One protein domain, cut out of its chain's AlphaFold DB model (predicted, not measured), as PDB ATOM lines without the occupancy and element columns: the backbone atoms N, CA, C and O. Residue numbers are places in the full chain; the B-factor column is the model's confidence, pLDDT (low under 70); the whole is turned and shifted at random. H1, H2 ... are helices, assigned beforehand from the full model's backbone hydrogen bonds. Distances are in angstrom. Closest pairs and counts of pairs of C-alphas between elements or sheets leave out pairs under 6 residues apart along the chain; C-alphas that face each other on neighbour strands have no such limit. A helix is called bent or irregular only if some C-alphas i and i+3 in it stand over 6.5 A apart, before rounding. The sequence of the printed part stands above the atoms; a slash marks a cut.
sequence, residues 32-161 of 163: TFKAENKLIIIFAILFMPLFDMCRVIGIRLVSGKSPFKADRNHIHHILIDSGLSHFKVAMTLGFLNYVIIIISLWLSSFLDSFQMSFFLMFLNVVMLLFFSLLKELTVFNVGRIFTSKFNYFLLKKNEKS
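Overview. This is residues 32 to 161 of the 163 residues of an uncharacterized protein of Flavobacterium xanthum (UniProt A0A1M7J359). One very long helix, H5, makes the long axis; H4 and the shorter H1 and H3 run lengthwise beside its first part, while H2 leads off crosswise from this group. The far end of the printed part, residues 143 to 161, sticks out free as an arm, of which 143 to 158 belong to H5. The printed part has 130 residues with five named helices, H1 to H5 in order along the chain, and no named strand; its class is all helix. The whole is loose, with a radius of gyration of the C-alphas of 20.3 A, and it spans 76 by 33 by 23 A, the arm making much of the length.

Along the chain. H1, residues 35 to 45, begins with C-alpha 35 at (-1.811, 5.588, 269.561) and is 15.8 A long; it is irregular, with C-alphas 36 and 39 7.6 A apart. H2, residues 47 to 62, measures 22.1 A and ends with C-alpha 62 at (-20.387, 27.696, 246.487). H3, residues 75 to 81, measures 9.9 A. H4, residues 86 to 107, measures 31.7 A. H5, residues 113 to 158, measures 67.3 A and ends with C-alpha 158 at (-20.771, 16.528, 200.959).

Arrangement. H1 touches H4 at a shallow tilt of 14 degrees, opposite ways; the closest C-alphas, of Ala 44 and Ile 101, are 5.5 A apart. H1 also touches H5, through residues 113 to 120 of H5 alone, at a shallow tilt of 10 degrees, the same way; the closest C-alphas, of Asn 37 and Ser 113, are 5.5 A apart. H2 touches H4 with residues 47 to 48 alone, only just about perpendicular at 72 degrees; the closest C-alphas, of Met 48 and Asn 97, are 6.0 A apart. H3 and H4 form a helical hairpin at a shallow tilt of 31 degrees, the closest C-alphas, of Ile 80 and His 86, being 6.2 A apart. H4 and H5 are close but not clearly touching, opposite ways at a shallow tilt of 23 degrees; their closest C-alphas, of Leu 107 and Met 116, are 7.7 A apart. H1 and H3 are apart. In H2, H3, H4 and H5 every O i to N i+4 pair is within hydrogen-bond range; in H1 5 of 7 are.

Size, cuts and confidence. The two C-alphas farthest apart, of Ala 35 and Ser 161, are 76.6 A apart. Without the free arm the body spans 45 by 32 by 21 A. The printed part has no cut. The link from H2 to H3, of 12 residues, is long; the other three are tight. The mean pLDDT of the printed part is 81.8, and it is under 70 in residues 68 to 73, 137 to 154 and 156 to 161.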
ATOM      1  N   THR A  32       1.589  -1.078 264.462       80.62
ATOM      2  CA  THR A  32       2.727  -0.337 263.891       80.62
ATOM      3  C   THR A  32       2.581   1.189 263.977       80.62
ATOM      4  O   THR A  32       3.525   1.908 263.676       80.62
ATOM      5  N   PHE A  33       1.418   1.714 264.369       83.75
ATOM      6  CA  PHE A  33       1.127   3.147 264.364       83.75
ATOM      7  C   PHE A  33       1.017   3.727 265.779       83.75
ATOM      8  O   PHE A  33       0.591   3.047 266.711       83.75
ATOM      9  N   LYS A  34       1.344   5.016 265.938       85.19
ATOM     10  CA  LYS A  34       1.238   5.704 267.234       85.19
ATOM     11  C   LYS A  34      -0.217   5.810 267.700       85.19
ATOM     12  O   LYS A  34      -1.104   6.158 266.920       85.19
ATOM     13  N   ALA A  35      -0.459   5.590 268.993       84.81
ATOM     14  CA  ALA A  35      -1.811   5.588 269.561       84.81
ATOM     15  C   ALA A  35      -2.568   6.919 269.387       84.81
ATOM     16  O   ALA A  35      -3.786   6.922 269.207       84.81
ATOM     17  N   GLU A  36      -1.846   8.040 269.366       86.50
ATOM     18  CA  GLU A  36      -2.390   9.377 269.098       86.50
ATOM     19  C   GLU A  36      -2.977   9.538 267.684       86.50
ATOM     20  O   GLU A  36      -3.921  10.300 267.482       86.50
ATOM     21  N   ASN A  37      -2.500   8.761 266.707       90.31
ATOM     22  CA  ASN A  37      -2.911   8.861 265.304       90.31
ATOM     23  C   ASN A  37      -4.175   8.050 264.985       90.31
ATOM     24  O   ASN A  37      -4.568   7.934 263.824       90.31
ATOM     25  N   LYS A  38      -4.846   7.491 265.998       90.69
ATOM     26  CA  LYS A  38      -6.028   6.640 265.823       90.69
ATOM     27  C   LYS A  38      -7.115   7.303 264.966       90.69
ATOM     28  O   LYS A  38      -7.617   6.689 264.026       90.69
ATOM     29  N   LEU A  39      -7.450   8.562 265.258       91.56
ATOM     30  CA  LEU A  39      -8.451   9.320 264.495       91.56
ATOM     31  C   LEU A  39      -8.013   9.545 263.044       91.56
ATOM     32  O   LEU A  39      -8.800   9.363 262.120       91.56
ATOM     33  N   ILE A  40      -6.744   9.886 262.840       92.62
ATOM     34  CA  ILE A  40      -6.151  10.131 261.519       92.62
ATOM     35  C   ILE A  40      -6.234   8.870 260.651       92.62
ATOM     36  O   ILE A  40      -6.556   8.949 259.468       92.62
ATOM     37  N   ILE A  41      -6.012   7.695 261.238       92.69
ATOM     38  CA  ILE A  41      -6.102   6.417 260.524       92.69
ATOM     39  C   ILE A  41      -7.539   6.105 260.112       92.69
ATOM     40  O   ILE A  41      -7.755   5.652 258.992       92.69
ATOM     41  N   ILE A  42      -8.532   6.399 260.958       94.12
ATOM     42  CA  ILE A  42      -9.950   6.287 260.574       94.12
ATOM     43  C   ILE A  42     -10.236   7.170 259.352       94.12
ATOM     44  O   ILE A  42     -10.843   6.706 258.385       94.12
ATOM     45  N   PHE A  43      -9.761   8.421 259.368       93.62
ATOM     46  CA  PHE A  43      -9.896   9.327 258.226       93.62
ATOM     47  C   PHE A  43      -9.207   8.790 256.972       93.62
ATOM     48  O   PHE A  43      -9.774   8.906 255.891       93.62
ATOM     49  N   ALA A  44      -8.033   8.169 257.099       93.88
ATOM     50  CA  ALA A  44      -7.341   7.542 255.977       93.88
ATOM     51  C   ALA A  44      -8.119   6.340 255.407       93.88
ATOM     52  O   ALA A  44      -8.213   6.188 254.192       93.88
ATOM     53  N   ILE A  45      -8.730   5.512 256.265       93.69
ATOM     54  CA  ILE A  45      -9.560   4.366 255.848       93.69
ATOM     55  C   ILE A  45     -10.789   4.830 255.066       93.69
ATOM     56  O   ILE A  45     -11.144   4.240 254.042       93.69
ATOM     57  N   LEU A  46     -11.424   5.905 255.531       93.62
ATOM     58  CA  LEU A  46     -12.619   6.487 254.926       93.62
ATOM     59  C   LEU A  46     -12.301   7.646 253.978       93.62
ATOM     60  O   LEU A  46     -13.198   8.416 253.634       93.62
ATOM     61  N   PHE A  47     -11.052   7.770 253.527       94.00
ATOM     62  CA  PHE A  47     -10.591   8.953 252.812       94.00
ATOM     63  C   PHE A  47     -11.390   9.192 251.534       94.00
ATOM     64  O   PHE A  47     -11.980  10.256 251.381       94.00
ATOM     65  N   MET A  48     -11.476   8.201 250.642       91.00
ATOM     66  CA  MET A  48     -12.192   8.358 249.369       91.00
ATOM     67  C   MET A  48     -13.682   8.724 249.518       91.00
ATOM     68  O   MET A  48     -14.101   9.694 248.880       91.00
ATOM     69  N   PRO A  49     -14.505   8.019 250.327       89.31
ATOM     70  CA  PRO A  49     -15.912   8.390 250.492       89.31
ATOM     71  C   PRO A  49     -16.102   9.740 251.200       89.31
ATOM     72  O   PRO A  49     -16.981  10.505 250.802       89.31
ATOM     73  N   LEU A  50     -15.278  10.067 252.205       91.19
ATOM     74  CA  LEU A  50     -15.350  11.364 252.888       91.19
ATOM     75  C   LEU A  50     -14.944  12.507 251.958       91.19
ATOM     76  O   LEU A  50     -15.643  13.513 251.877       91.19
ATOM     77  N   PHE A  51     -13.854  12.330 251.214       91.50
ATOM     78  CA  PHE A  51     -13.375  13.292 250.233       91.50
ATOM     79  C   PHE A  51     -14.442  13.611 249.183       91.50
ATOM     80  O   PHE A  51     -14.725  14.782 248.921       91.50
ATOM     81  N   ASP A  52     -15.068  12.582 248.604       87.94
ATOM     82  CA  ASP A  52     -16.109  12.756 247.589       87.94
ATOM     83  C   ASP A  52     -17.324  13.508 248.150       87.94
ATOM     84  O   ASP A  52     -17.812  14.463 247.539       87.94
ATOM     85  N   MET A  53     -17.767  13.137 249.357       86.81
ATOM     86  CA  MET A  53     -18.854  13.819 250.055       86.81
ATOM     87  C   MET A  53     -18.520  15.295 250.311       86.81
ATOM     88  O   MET A  53     -19.296  16.173 249.929       86.81
ATOM     89  N   CYS A  54     -17.365  15.584 250.917       88.31
ATOM     90  CA  CYS A  54     -16.928  16.945 251.225       88.31
ATOM     91  C   CYS A  54     -16.804  17.797 249.961       88.31
ATOM     92  O   CYS A  54     -17.294  18.927 249.929       88.31
ATOM     93  N   ARG A  55     -16.211  17.250 248.893       87.56
ATOM     94  CA  ARG A  55     -16.066  17.932 247.604       87.56
ATOM     95  C   ARG A  55     -17.423  18.296 247.009       87.56
ATOM     96  O   ARG A  55     -17.631  19.442 246.614       87.56
ATOM     97  N   VAL A  56     -18.345  17.338 246.921       85.12
ATOM     98  CA  VAL A  56     -19.662  17.567 246.314       85.12
ATOM     99  C   VAL A  56     -20.479  18.564 247.141       85.12
ATOM    100  O   VAL A  56     -21.083  19.473 246.571       85.12
ATOM    101  N   ILE A  57     -20.451  18.462 248.473       85.81
ATOM    102  CA  ILE A  57     -21.097  19.440 249.361       85.81
ATOM    103  C   ILE A  57     -20.476  20.831 249.175       85.81
ATOM    104  O   ILE A  57     -21.216  21.797 248.999       85.81
ATOM    105  N   GLY A  58     -19.146  20.944 249.135       84.62
ATOM    106  CA  GLY A  58     -18.448  22.215 248.930       84.62
ATOM    107  C   GLY A  58     -18.819  22.890 247.607       84.62
ATOM    108  O   GLY A  58     -19.177  24.066 247.592       84.62
ATOM    109  N   ILE A  59     -18.840  22.131 246.505       82.44
ATOM    110  CA  ILE A  59     -19.280  22.635 245.192       82.44
ATOM    111  C   ILE A  59     -20.724  23.155 245.258       82.44
ATOM    112  O   ILE A  59     -21.031  24.198 244.675       82.44
ATOM    113  N   ARG A  60     -21.624  22.466 245.975       82.38
ATOM    114  CA  ARG A  60     -23.027  22.893 246.119       82.38
ATOM    115  C   ARG A  60     -23.161  24.179 246.924       82.38
ATOM    116  O   ARG A  60     -23.900  25.058 246.489       82.38
ATOM    117  N   LEU A  61     -22.432  24.293 248.034       84.88
ATOM    118  CA  LEU A  61     -22.440  25.482 248.886       84.88
ATOM    119  C   LEU A  61     -21.975  26.720 248.113       84.88
ATOM    120  O   LEU A  61     -22.665  27.735 248.122       84.88
ATOM    121  N   VAL A  62     -20.876  26.608 247.357       85.50
ATOM    122  CA  VAL A  62     -20.387  27.696 246.487       85.50
ATOM    123  C   VAL A  62     -21.398  28.031 245.381       85.50
ATOM    124  O   VAL A  62     -21.534  29.186 244.994       85.50
ATOM    125  N   SER A  63     -22.157  27.042 244.902       81.88
ATOM    126  CA  SER A  63     -23.199  27.232 243.882       81.88
ATOM    127  C   SER A  63     -24.554  27.700 244.443       81.88
ATOM    128  O   SER A  63     -25.531  27.726 243.693       81.88
ATOM    129  N   GLY A  64     -24.663  27.982 245.748       82.19
ATOM    130  CA  GLY A  64     -25.920  28.374 246.401       82.19
ATOM    131  C   GLY A  64     -27.007  27.287 246.411       82.19
ATOM    132  O   GLY A  64     -28.186  27.587 246.590       82.19
ATOM    133  N   LYS A  65     -26.647  26.017 246.181       77.25
ATOM    134  CA  LYS A  65     -27.586  24.884 246.146       77.25
ATOM    135  C   LYS A  65     -27.631  24.179 247.500       77.25
ATOM    136  O   LYS A  65     -26.616  24.049 248.177       77.25
ATOM    137  N   SER A  66     -28.804  23.649 247.858       79.19
ATOM    138  CA  SER A  66     -28.965  22.861 249.088       79.19
ATOM    139  C   SER A  66     -28.026  21.640 249.106       79.19
ATOM    140  O   SER A  66     -27.970  20.904 248.111       79.19
ATOM    141  N   PRO A  67     -27.328  21.372 250.227       72.00
ATOM    142  CA  PRO A  67     -26.379  20.266 250.346       72.00
ATOM    143  C   PRO A  67     -27.046  18.884 250.316       72.00
ATOM    144  O   PRO A  67     -26.365  17.907 250.021       72.00
ATOM    145  N   PHE A  68     -28.358  18.790 250.557       68.56
ATOM    146  CA  PHE A  68     -29.095  17.522 250.655       68.56
ATOM    147  C   PHE A  68     -29.766  17.075 249.349       68.56
ATOM    148  O   PHE A  68     -30.434  16.045 249.313       68.56
ATOM    149  N   LYS A  69     -29.616  17.836 248.260       68.50
ATOM    150  CA  LYS A  69     -30.210  17.470 246.969       68.50
ATOM    151  C   LYS A  69     -29.345  16.413 246.269       68.50
ATOM    152  O   LYS A  69     -28.132  16.591 246.164       68.50
ATOM    153  N   ALA A  70     -29.968  15.337 245.779       59.78
ATOM    154  CA  ALA A  70     -29.284  14.291 245.014       59.78
ATOM    155  C   ALA A  70     -28.589  14.881 243.771       59.78
ATOM    156  O   ALA A  70     -29.150  15.741 243.090       59.78
ATOM    157  N   ASP A  71     -27.366  14.431 243.485       64.38
ATOM    158  CA  ASP A  71     -26.531  14.954 242.399       64.38
ATOM    159  C   ASP A  71     -25.714  13.831 241.754       64.38
ATOM    160  O   ASP A  71     -25.465  12.797 242.370       64.38
ATOM    161  N   ARG A  72     -25.257  14.064 240.525       64.75
ATOM    162  CA  ARG A  72     -24.399  13.155 239.753       64.75
ATOM    163  C   ARG A  72     -22.928  13.579 239.746       64.75
ATOM    164  O   ARG A  72     -22.125  12.988 239.044       64.75
ATOM    165  N   ASN A  73     -22.551  14.577 240.543       69.31
ATOM    166  CA  ASN A  73     -21.180  15.103 240.595       69.31
ATOM    167  C   ASN A  73     -20.180  14.261 241.411       69.31
ATOM    168  O   ASN A  73     -19.033  14.687 241.596       69.31
ATOM    169  N   HIS A  74     -20.604  13.091 241.894       79.81
ATOM    170  CA  HIS A  74     -19.738  12.136 242.574       79.81
ATOM    171  C   HIS A  74     -18.634  11.640 241.639       79.81
ATOM    172  O   HIS A  74     -18.848  11.437 240.441       79.81
ATOM    173  N   ILE A  75     -17.446  11.422 242.194       78.06
ATOM    174  CA  ILE A  75     -16.249  11.012 241.448       78.06
ATOM    175  C   ILE A  75     -16.512   9.798 240.559       78.06
ATOM    176  O   ILE A  75     -16.064   9.756 239.413       78.06
ATOM    177  N   HIS A  76     -17.262   8.817 241.065       80.19
ATOM    178  CA  HIS A  76     -17.538   7.609 240.301       80.19
ATOM    179  C   HIS A  76     -18.335   7.915 239.026       80.19
ATOM    180  O   HIS A  76     -18.036   7.344 237.982       80.19
ATOM    181  N   HIS A  77     -19.300   8.837 239.079       80.00
ATOM    182  CA  HIS A  77     -20.073   9.250 237.911       80.00
ATOM    183  C   HIS A  77     -19.198   9.999 236.912       80.00
ATOM    184  O   HIS A  77     -19.222   9.657 235.739       80.00
ATOM    185  N   ILE A  78     -18.337  10.908 237.380       77.25
ATOM    186  CA  ILE A  78     -17.386  11.628 236.516       77.25
ATOM    187  C   ILE A  78     -16.475  10.644 235.765       77.25
ATOM    188  O   ILE A  78     -16.222  10.810 234.573       77.25
ATOM    189  N   LEU A  79     -15.995   9.599 236.444       78.56
ATOM    190  CA  LEU A  79     -15.157   8.568 235.831       78.56
ATOM    191  C   LEU A  79     -15.944   7.675 234.859       78.56
ATOM    192  O   LEU A  79     -15.426   7.325 233.800       78.56
ATOM    193  N   ILE A  80     -17.191   7.327 235.170       82.44
ATOM    194  CA  ILE A  80     -18.051   6.566 234.250       82.44
ATOM    195  C   ILE A  80     -18.345   7.388 232.989       82.44
ATOM    196  O   ILE A  80     -18.163   6.894 231.877       82.44
ATOM    197  N   ASP A  81     -18.703   8.661 233.152       77.75
ATOM    198  CA  ASP A  81     -18.998   9.590 232.057       77.75
ATOM    199  C   ASP A  81     -17.753   9.863 231.188       77.75
ATOM    200  O   ASP A  81     -17.871  10.190 230.009       77.75
ATOM    201  N   SER A  82     -16.547   9.651 231.735       72.38
ATOM    202  CA  SER A  82     -15.279   9.694 230.991       72.38
ATOM    203  C   SER A  82     -15.013   8.478 230.090       72.38
ATOM    204  O   SER A  82     -14.036   8.474 229.341       72.38
ATOM    205  N   GLY A  83     -15.872   7.452 230.136       78.25
ATOM    206  CA  GLY A  83     -15.771   6.238 229.319       78.25
ATOM    207  C   GLY A  83     -15.233   5.003 230.051       78.25
ATOM    208  O   GLY A  83     -14.992   3.975 229.414       78.25
ATOM    209  N   LEU A  84     -15.041   5.057 231.374       81.00
ATOM    210  CA  LEU A  84     -14.650   3.884 232.162       81.00
ATOM    211  C   LEU A  84     -15.869   3.025 232.514       81.00
ATOM    212  O   LEU A  84     -16.949   3.523 232.821       81.00
ATOM    213  N   SER A  85     -15.691   1.702 232.531       86.31
ATOM    214  CA  SER A  85     -16.751   0.805 232.993       86.31
ATOM    215  C   SER A  85     -16.937   0.913 234.508       86.31
ATOM    216  O   SER A  85     -15.966   1.076 235.250       86.31
ATOM    217  N   HIS A  86     -18.174   0.741 234.981       84.31
ATOM    218  CA  HIS A  86     -18.517   0.764 236.409       84.31
ATOM    219  C   HIS A  86     -17.566  -0.081 237.275       84.31
ATOM    220  O   HIS A  86     -17.114   0.370 238.326       84.31
ATOM    221  N   PHE A  87     -17.217  -1.286 236.811       86.44
ATOM    222  CA  PHE A  87     -16.304  -2.182 237.522       86.44
ATOM    223  C   PHE A  87     -14.875  -1.627 237.614       86.44
ATOM    224  O   PHE A  87     -14.269  -1.656 238.683       86.44
ATOM    225  N   LYS A  88     -14.340  -1.070 236.516       87.38
ATOM    226  CA  LYS A  88     -13.001  -0.460 236.505       87.38
ATOM    227  C   LYS A  88     -12.936   0.751 237.435       87.38
ATOM    228  O   LYS A  88     -11.944   0.921 238.137       87.38
ATOM    229  N   VAL A  89     -13.994   1.560 237.481       88.31
ATOM    230  CA  VAL A  89     -14.089   2.712 238.390       88.31
ATOM    231  C   VAL A  89     -14.083   2.268 239.852       88.31
ATOM    232  O   VAL A  89     -13.312   2.797 240.647       88.31
ATOM    233  N   ALA A  90     -14.873   1.254 240.207       89.12
ATOM    234  CA  ALA A  90     -14.880   0.721 241.569       89.12
ATOM    235  C   ALA A  90     -13.501   0.174 241.982       89.12
ATOM    236  O   ALA A  90     -13.007   0.502 243.060       89.12
ATOM    237  N   MET A  91     -12.852  -0.600 241.106       91.75
ATOM    238  CA  MET A  91     -11.524  -1.158 241.376       91.75
ATOM    239  C   MET A  91     -10.441  -0.085 241.497       91.75
ATOM    240  O   MET A  91      -9.620  -0.150 242.404       91.75
ATOM    241  N   THR A  92     -10.444   0.922 240.623       89.56
ATOM    242  CA  THR A  92      -9.456   2.013 240.674       89.56
ATOM    243  C   THR A  92      -9.609   2.864 241.931       89.56
ATOM    244  O   THR A  92      -8.617   3.107 242.614       89.56
ATOM    245  N   LEU A  93     -10.835   3.260 242.293       90.25
ATOM    246  CA  LEU A  93     -11.091   4.013 243.525       90.25
ATOM    247  C   LEU A  93     -10.753   3.196 244.779       90.25
ATOM    248  O   LEU A  93     -10.146   3.727 245.708       90.25
ATOM    249  N   GLY A  94     -11.103   1.906 244.796       92.25
ATOM    250  CA  GLY A  94     -10.767   1.000 245.895       92.25
ATOM    251  C   GLY A  94      -9.260   0.801 246.048       92.25
ATOM    252  O   GLY A  94      -8.741   0.884 247.159       92.25
ATOM    253  N   PHE A  95      -8.545   0.613 244.937       94.38
ATOM    254  CA  PHE A  95      -7.090   0.479 244.930       94.38
ATOM    255  C   PHE A  95      -6.395   1.758 245.414       94.38
ATOM    256  O   PHE A  95      -5.517   1.685 246.269       94.38
ATOM    257  N   LEU A  96      -6.824   2.931 244.937       92.81
ATOM    258  CA  LEU A  96      -6.307   4.217 245.416       92.81
ATOM    259  C   LEU A  96      -6.522   4.383 246.925       92.81
ATOM    260  O   LEU A  96      -5.583   4.737 247.633       92.81
ATOM    261  N   ASN A  97      -7.720   4.068 247.431       94.50
ATOM    262  CA  ASN A  97      -7.989   4.123 248.870       94.50
ATOM    263  C   ASN A  97      -7.074   3.169 249.652       94.50
ATOM    264  O   ASN A  97      -6.517   3.538 250.678       94.50
ATOM    265  N   TYR A  98      -6.874   1.951 249.144       95.12
ATOM    266  CA  TYR A  98      -6.001   0.960 249.767       95.12
ATOM    267  C   TYR A  98      -4.541   1.428 249.852       95.12
ATOM    268  O   TYR A  98      -3.910   1.306 250.902       95.12
ATOM    269  N   VAL A  99      -4.017   2.032 248.782       95.62
ATOM    270  CA  VAL A  99      -2.668   2.619 248.768       95.62
ATOM    271  C   VAL A  99      -2.551   3.753 249.792       95.62
ATOM    272  O   VAL A  99      -1.583   3.787 250.551       95.62
ATOM    273  N   ILE A 100      -3.550   4.640 249.872       94.56
ATOM    274  CA  ILE A 100      -3.586   5.729 250.864       94.56
ATOM    275  C   ILE A 100      -3.545   5.173 252.291       94.56
ATOM    276  O   ILE A 100      -2.802   5.696 253.123       94.56
ATOM    277  N   ILE A 101      -4.288   4.099 252.572       94.31
ATOM    278  CA  ILE A 101      -4.296   3.443 253.886       94.31
ATOM    279  C   ILE A 101      -2.907   2.908 254.236       94.31
ATOM    280  O   ILE A 101      -2.409   3.203 255.320       94.31
ATOM    281  N   ILE A 102      -2.262   2.162 253.332       94.56
ATOM    282  CA  ILE A 102      -0.927   1.595 253.582       94.56
ATOM    283  C   ILE A 102       0.091   2.700 253.857       94.56
ATOM    284  O   ILE A 102       0.819   2.627 254.846       94.56
ATOM    285  N   ILE A 103       0.122   3.733 253.013       94.19
ATOM    286  CA  ILE A 103       1.049   4.857 253.177       94.19
ATOM    287  C   ILE A 103       0.785   5.563 254.507       94.19
ATOM    288  O   ILE A 103       1.726   5.844 255.244       94.19
ATOM    289  N   SER A 104      -0.483   5.798 254.852       93.44
ATOM    290  CA  SER A 104      -0.855   6.465 256.102       93.44
ATOM    291  C   SER A 104      -0.473   5.640 257.331       93.44
ATOM    292  O   SER A 104       0.029   6.201 258.299       93.44
ATOM    293  N   LEU A 105      -0.660   4.315 257.303       92.81
ATOM    294  CA  LEU A 105      -0.248   3.420 258.391       92.81
ATOM    295  C   LEU A 105       1.272   3.397 258.559       92.81
ATOM    296  O   LEU A 105       1.762   3.488 259.682       92.81
ATOM    297  N   TRP A 106       2.008   3.309 257.451       93.00
ATOM    298  CA  TRP A 106       3.467   3.307 257.470       93.00
ATOM    299  C   TRP A 106       4.018   4.637 257.988       93.00
ATOM    300  O   TRP A 106       4.847   4.660 258.892       93.00
ATOM    301  N   LEU A 107       3.499   5.757 257.489       92.81
ATOM    302  CA  LEU A 107       3.944   7.093 257.869       92.81
ATOM    303  C   LEU A 107       3.583   7.442 259.324       92.81
ATOM    304  O   LEU A 107       4.369   8.084 260.018       92.81
ATOM    305  N   SER A 108       2.448   6.938 259.816       92.44
ATOM    306  CA  SER A 108       1.992   7.087 261.206       92.44
ATOM    307  C   SER A 108       2.915   6.430 262.242       92.44
ATOM    308  O   SER A 108       2.828   6.739 263.431       92.44
ATOM    309  N   SER A 109       3.807   5.530 261.816       89.00
ATOM    310  CA  SER A 109       4.842   4.973 262.694       89.00
ATOM    311  C   SER A 109       5.959   5.982 262.995       89.00
ATOM    312  O   SER A 109       6.540   5.961 264.080       89.00
ATOM    313  N   PHE A 110       6.211   6.916 262.072       89.62
ATOM    314  CA  PHE A 110       7.288   7.900 262.171       89.62
ATOM    315  C   PHE A 110       6.780   9.277 262.602       89.62
ATOM    316  O   PHE A 110       7.370   9.909 263.478       89.62
ATOM    317  N   LEU A 111       5.676   9.740 262.015       92.56
ATOM    318  CA  LEU A 111       5.174  11.101 262.194       92.56
ATOM    319  C   LEU A 111       4.273  11.247 263.421       92.56
ATOM    320  O   LEU A 111       3.559  10.320 263.812       92.56
ATOM    321  N   ASP A 112       4.305  12.430 264.027       91.62
ATOM    322  CA  ASP A 112       3.372  12.815 265.091       91.62
ATOM    323  C   ASP A 112       2.012  13.240 264.515       91.62
ATOM    324  O   ASP A 112       1.879  13.554 263.325       91.62
ATOM    325  N   SER A 113       1.003  13.314 265.379       91.25
ATOM    326  CA  SER A 113      -0.372  13.698 265.017       91.25
ATOM    327  C   SER A 113      -0.486  15.000 264.213       91.25
ATOM    328  O   SER A 113      -1.210  15.050 263.214       91.25
ATOM    329  N   PHE A 114       0.274  16.041 264.569       93.31
ATOM    330  CA  PHE A 114       0.294  17.303 263.822       93.31
ATOM    331  C   PHE A 114       0.812  17.128 262.389       93.31
ATOM    332  O   PHE A 114       0.186  17.592 261.437       93.31
ATOM    333  N   GLN A 115       1.935  16.429 262.219       93.69
ATOM    334  CA  GLN A 115       2.553  16.209 260.908       93.69
ATOM    335  C   GLN A 115       1.664  15.340 260.013       93.69
ATOM    336  O   GLN A 115       1.493  15.627 258.827       93.69
ATOM    337  N   MET A 116       1.030  14.320 260.593       93.56
ATOM    338  CA  MET A 116       0.059  13.482 259.897       93.56
ATOM    339  C   MET A 116      -1.180  14.268 259.443       93.56
ATOM    340  O   MET A 116      -1.692  14.030 258.348       93.56
ATOM    341  N   SER A 117      -1.650  15.230 260.244       92.88
ATOM    342  CA  SER A 117      -2.749  16.118 259.849       92.88
ATOM    343  C   SER A 117      -2.374  16.970 258.631       92.88
ATOM    344  O   SER A 117      -3.122  16.999 257.649       92.88
ATOM    345  N   PHE A 118      -1.180  17.574 258.634       94.44
ATOM    346  CA  PHE A 118      -0.665  18.309 257.474       94.44
ATOM    347  C   PHE A 118      -0.545  17.421 256.233       94.44
ATOM    348  O   PHE A 118      -0.944  17.839 255.146       94.44
ATOM    349  N   PHE A 119      -0.061  16.187 256.387       94.31
ATOM    350  CA  PHE A 119       0.013  15.220 255.292       94.31
ATOM    351  C   PHE A 119      -1.369  14.921 254.690       94.31
ATOM    352  O   PHE A 119      -1.533  14.993 253.471       94.31
ATOM    353  N   LEU A 120      -2.387  14.652 255.518       92.62
ATOM    354  CA  LEU A 120      -3.751  14.416 255.029       92.62
ATOM    355  C   LEU A 120      -4.360  15.658 254.370       92.62
ATOM    356  O   LEU A 120      -5.048  15.529 253.355       92.62
ATOM    357  N   MET A 121      -4.123  16.858 254.905       93.25
ATOM    358  CA  MET A 121      -4.576  18.102 254.274       93.25
ATOM    359  C   MET A 121      -3.919  18.305 252.908       93.25
ATOM    360  O   MET A 121      -4.608  18.602 251.933       93.25
ATOM    361  N   PHE A 122      -2.607  18.085 252.817       94.31
ATOM    362  CA  PHE A 122      -1.878  18.146 251.557       94.31
ATOM    363  C   PHE A 122      -2.436  17.143 250.541       94.31
ATOM    364  O   PHE A 122      -2.752  17.521 249.413       94.31
ATOM    365  N   LEU A 123      -2.655  15.891 250.956       93.81
ATOM    366  CA  LEU A 123      -3.252  14.858 250.110       93.81
ATOM    367  C   LEU A 123      -4.646  15.263 249.607       93.81
ATOM    368  O   LEU A 123      -4.939  15.100 248.425       93.81
ATOM    369  N   ASN A 124      -5.493  15.843 250.466       92.06
ATOM    370  CA  ASN A 124      -6.804  16.367 250.065       92.06
ATOM    371  C   ASN A 124      -6.681  17.425 248.960       92.06
ATOM    372  O   ASN A 124      -7.394  17.351 247.959       92.06
ATOM    373  N   VAL A 125      -5.768  18.390 249.108       92.56
ATOM    374  CA  VAL A 125      -5.547  19.443 248.101       92.56
ATOM    375  C   VAL A 125      -5.054  18.848 246.782       92.56
ATOM    376  O   VAL A 125      -5.595  19.177 245.728       92.56
ATOM    377  N   VAL A 126      -4.088  17.926 246.826       92.44
ATOM    378  CA  VAL A 126      -3.583  17.230 245.629       92.44
ATOM    379  C   VAL A 126      -4.707  16.479 244.917       92.44
ATOM    380  O   VAL A 126      -4.842  16.589 243.699       92.44
ATOM    381  N   MET A 127      -5.559  15.769 245.658       89.81
ATOM    382  CA  MET A 127      -6.698  15.055 245.080       89.81
ATOM    383  C   MET A 127      -7.737  16.016 244.485       89.81
ATOM    384  O   MET A 127      -8.262  15.741 243.406       89.81
ATOM    385  N   LEU A 128      -8.015  17.162 245.122       88.81
ATOM    386  CA  LEU A 128      -8.898  18.194 244.554       88.81
ATOM    387  C   LEU A 128      -8.360  18.714 243.221       88.81
ATOM    388  O   LEU A 128      -9.113  18.775 242.246       88.81
ATOM    389  N   LEU A 129      -7.066  19.041 243.171       87.75
ATOM    390  CA  LEU A 129      -6.397  19.501 241.957       87.75
ATOM    391  C   LEU A 129      -6.447  18.428 240.867       87.75
ATOM    392  O   LEU A 129      -6.912  18.704 239.762       87.75
ATOM    393  N   PHE A 130      -6.076  17.188 241.191       87.00
ATOM    394  CA  PHE A 130      -6.124  16.062 240.261       87.00
ATOM    395  C   PHE A 130      -7.525  15.859 239.667       87.00
ATOM    396  O   PHE A 130      -7.675  15.744 238.452       87.00
ATOM    397  N   PHE A 131      -8.577  15.891 240.491       83.12
ATOM    398  CA  PHE A 131      -9.949  15.758 239.996       83.12
ATOM    399  C   PHE A 131     -10.439  16.968 239.203       83.12
ATOM    400  O   PHE A 131     -11.238  16.797 238.281       83.12
ATOM    401  N   SER A 132      -9.999  18.181 239.546       81.44
ATOM    402  CA  SER A 132     -10.318  19.371 238.754       81.44
ATOM    403  C   SER A 132      -9.700  19.286 237.354       81.44
ATOM    404  O   SER A 132     -10.412  19.489 236.371       81.44
ATOM    405  N   LEU A 133      -8.446  18.831 237.262       81.69
ATOM    406  CA  LEU A 133      -7.750  18.586 236.003       81.69
ATOM    407  C   LEU A 133      -8.421  17.473 235.192       81.69
ATOM    408  O   LEU A 133      -8.674  17.638 234.003       81.69
ATOM    409  N   LEU A 134      -8.764  16.347 235.829       78.00
ATOM    410  CA  LEU A 134      -9.492  15.270 235.157       78.00
ATOM    411  C   LEU A 134     -10.825  15.753 234.590       78.00
ATOM    412  O   LEU A 134     -11.179  15.379 233.478       78.00
ATOM    413  N   LYS A 135     -11.560  16.593 235.328       75.44
ATOM    414  CA  LYS A 135     -12.823  17.164 234.850       75.44
ATOM    415  C   LYS A 135     -12.614  18.050 233.618       75.44
ATOM    416  O   LYS A 135     -13.421  18.011 232.696       75.44
ATOM    417  N   GLU A 136     -11.549  18.841 233.588       73.75
ATOM    418  CA  GLU A 136     -11.232  19.693 232.440       73.75
ATOM    419  C   GLU A 136     -10.832  18.859 231.212       73.75
ATOM    420  O   GLU A 136     -11.345  19.080 230.115       73.75
ATOM    421  N   LEU A 137     -10.019  17.816 231.412       67.62
ATOM    422  CA  LEU A 137      -9.632  16.872 230.361       67.62
ATOM    423  C   LEU A 137     -10.824  16.089 229.801       67.62
ATOM    424  O   LEU A 137     -10.891  15.867 228.592       67.62
ATOM    425  N   THR A 138     -11.776  15.671 230.640       64.56
ATOM    426  CA  THR A 138     -12.965  14.948 230.168       64.56
ATOM    427  C   THR A 138     -13.901  15.851 229.379       64.56
ATOM    428  O   THR A 138     -14.339  15.457 228.300       64.56
ATOM    429  N   VAL A 139     -14.145  17.083 229.839       61.16
ATOM    430  CA  VAL A 139     -14.920  18.087 229.087       61.16
ATOM    431  C   VAL A 139     -14.254  18.394 227.743       61.16
ATOM    432  O   VAL A 139     -14.927  18.400 226.710       61.16
ATOM    433  N   PHE A 140     -12.930  18.567 227.728       57.75
ATOM    434  CA  PHE A 140     -12.172  18.805 226.502       57.75
ATOM    435  C   PHE A 140     -12.236  17.613 225.533       57.75
ATOM    436  O   PHE A 140     -12.472  17.792 224.337       57.75
ATOM    437  N   ASN A 141     -12.078  16.382 226.030       55.38
ATOM    438  CA  ASN A 141     -12.081  15.184 225.191       55.38
ATOM    439  C   ASN A 141     -13.475  14.879 224.613       55.38
ATOM    440  O   ASN A 141     -13.590  14.525 223.440       55.38
ATOM    441  N   VAL A 142     -14.546  15.088 225.389       57.75
ATOM    442  CA  VAL A 142     -15.933  14.986 224.897       57.75
ATOM    443  C   VAL A 142     -16.204  16.040 223.821       57.75
ATOM    444  O   VAL A 142     -16.738  15.698 222.765       57.75
ATOM    445  N   GLY A 143     -15.774  17.290 224.033       56.28
ATOM    446  CA  GLY A 143     -15.864  18.347 223.021       56.28
ATOM    447  C   GLY A 143     -15.151  17.963 221.724       56.28
ATOM    448  O   GLY A 143     -15.726  18.074 220.643       56.28
ATOM    449  N   ARG A 144     -13.941  17.403 221.836       51.91
ATOM    450  CA  ARG A 144     -13.111  16.999 220.698       51.91
ATOM    451  C   ARG A 144     -13.694  15.813 219.913       51.91
ATOM    452  O   ARG A 144     -13.709  15.860 218.681       51.91
ATOM    453  N   ILE A 145     -14.214  14.786 220.596       58.16
ATOM    454  CA  ILE A 145     -14.919  13.649 219.972       58.16
ATOM    455  C   ILE A 145     -16.184  14.129 219.255       58.16
ATOM    456  O   ILE A 145     -16.469  13.677 218.147       58.16
ATOM    457  N   PHE A 146     -16.931  15.061 219.851       55.06
ATOM    458  CA  PHE A 146     -18.136  15.603 219.231       55.06
ATOM    459  C   PHE A 146     -17.804  16.356 217.938       55.06
ATOM    460  O   PHE A 146     -18.397  16.071 216.898       55.06
ATOM    461  N   THR A 147     -16.785  17.224 217.950       58.59
ATOM    462  CA  THR A 147     -16.309  17.898 216.730       58.59
ATOM    463  C   THR A 147     -15.769  16.935 215.677       58.59
ATOM    464  O   THR A 147     -16.037  17.140 214.496       58.59
ATOM    465  N   SER A 148     -15.048  15.870 216.050       57.47
ATOM    466  CA  SER A 148     -14.508  14.936 215.049       57.47
ATOM    467  C   SER A 148     -15.608  14.097 214.395       57.47
ATOM    468  O   SER A 148     -15.605  13.916 213.177       57.47
ATOM    469  N   LYS A 149     -16.599  13.647 215.175       55.94
ATOM    470  CA  LYS A 149     -17.748  12.883 214.671       55.94
ATOM    471  C   LYS A 149     -18.671  13.756 213.818       55.94
ATOM    472  O   LYS A 149     -19.189  13.288 212.807       55.94
ATOM    473  N   PHE A 150     -18.834  15.025 214.193       65.69
ATOM    474  CA  PHE A 150     -19.583  16.015 213.422       65.69
ATOM    475  C   PHE A 150     -18.888  16.363 212.098       65.69
ATOM    476  O   PHE A 150     -19.530  16.322 211.053       65.69
ATOM    477  N   ASN A 151     -17.570  16.596 212.102       59.53
ATOM    478  CA  ASN A 151     -16.810  16.830 210.868       59.53
ATOM    479  C   ASN A 151     -16.814  15.611 209.938       59.53
ATOM    480  O   ASN A 151     -16.999  15.774 208.737       59.53
ATOM    481  N   TYR A 152     -16.685  14.391 210.467       65.69
ATOM    482  CA  TYR A 152     -16.826  13.173 209.660       65.69
ATOM    483  C   TYR A 152     -18.221  13.064 209.021       65.69
ATOM    484  O   TYR A 152     -18.352  12.691 207.856       65.69
ATOM    485  N   PHE A 153     -19.272  13.424 209.763       67.88
ATOM    486  CA  PHE A 153     -20.639  13.432 209.243       67.88
ATOM    487  C   PHE A 153     -20.846  14.488 208.146       67.88
ATOM    488  O   PHE A 153     -21.496  14.195 207.145       67.88
ATOM    489  N   LEU A 154     -20.270  15.686 208.296       67.94
ATOM    490  CA  LEU A 154     -20.329  16.738 207.276       67.94
ATOM    491  C   LEU A 154     -19.562  16.363 206.001       67.94
ATOM    492  O   LEU A 154     -20.098  16.535 204.910       67.94
ATOM    493  N   LEU A 155     -18.366  15.784 206.125       70.50
ATOM    494  CA  LEU A 155     -17.585  15.313 204.975       70.50
ATOM    495  C   LEU A 155     -18.342  14.238 204.185       70.50
ATOM    496  O   LEU A 155     -18.490  14.343 202.971       70.50
ATOM    497  N   LYS A 156     -18.934  13.263 204.884       68.44
ATOM    498  CA  LYS A 156     -19.728  12.196 204.260       68.44
ATOM    499  C   LYS A 156     -21.041  12.691 203.640       68.44
ATOM    500  O   LYS A 156     -21.601  12.031 202.767       68.44
ATOM    501  N   LYS A 157     -21.574  13.823 204.113       68.56
ATOM    502  CA  LYS A 157     -22.755  14.466 203.525       68.56
ATOM    503  C   LYS A 157     -22.400  15.187 202.223       68.56
ATOM    504  O   LYS A 157     -23.170  15.076 201.278       68.56
ATOM    505  N   ASN A 158     -21.242  15.845 202.166       61.62
ATOM    506  CA  ASN A 158     -20.771  16.528 200.959       61.62
ATOM    507  C   ASN A 158     -20.390  15.541 199.838       61.62
ATOM    508  O   ASN A 158     -20.755  15.774 198.692       61.62
ATOM    509  N   GLU A 159     -19.785  14.390 200.155       66.88
ATOM    510  CA  GLU A 159     -19.499  13.338 199.154       66.88
ATOM    511  C   GLU A 159     -20.763  12.742 198.505       66.88
ATOM    512  O   GLU A 159     -20.711  12.224 197.396       66.88
ATOM    513  N   LYS A 160     -21.915  12.794 199.186       60.72
ATOM    514  CA  LYS A 160     -23.186  12.267 198.661       60.72
ATOM    515  C   LYS A 160     -23.993  13.272 197.839       60.72
ATOM    516  O   LYS A 160     -24.983  12.865 197.247       60.72
ATOM    517  N   SER A 161     -23.629  14.553 197.846       59.81
ATOM    518  CA  SER A 161     -24.293  15.593 197.044       59.81
ATOM    519  C   SER A 161     -23.619  15.858 195.695       59.81
ATOM    520  O   SER A 161     -24.155  16.627 194.905       59.81
TER     521      SER A 161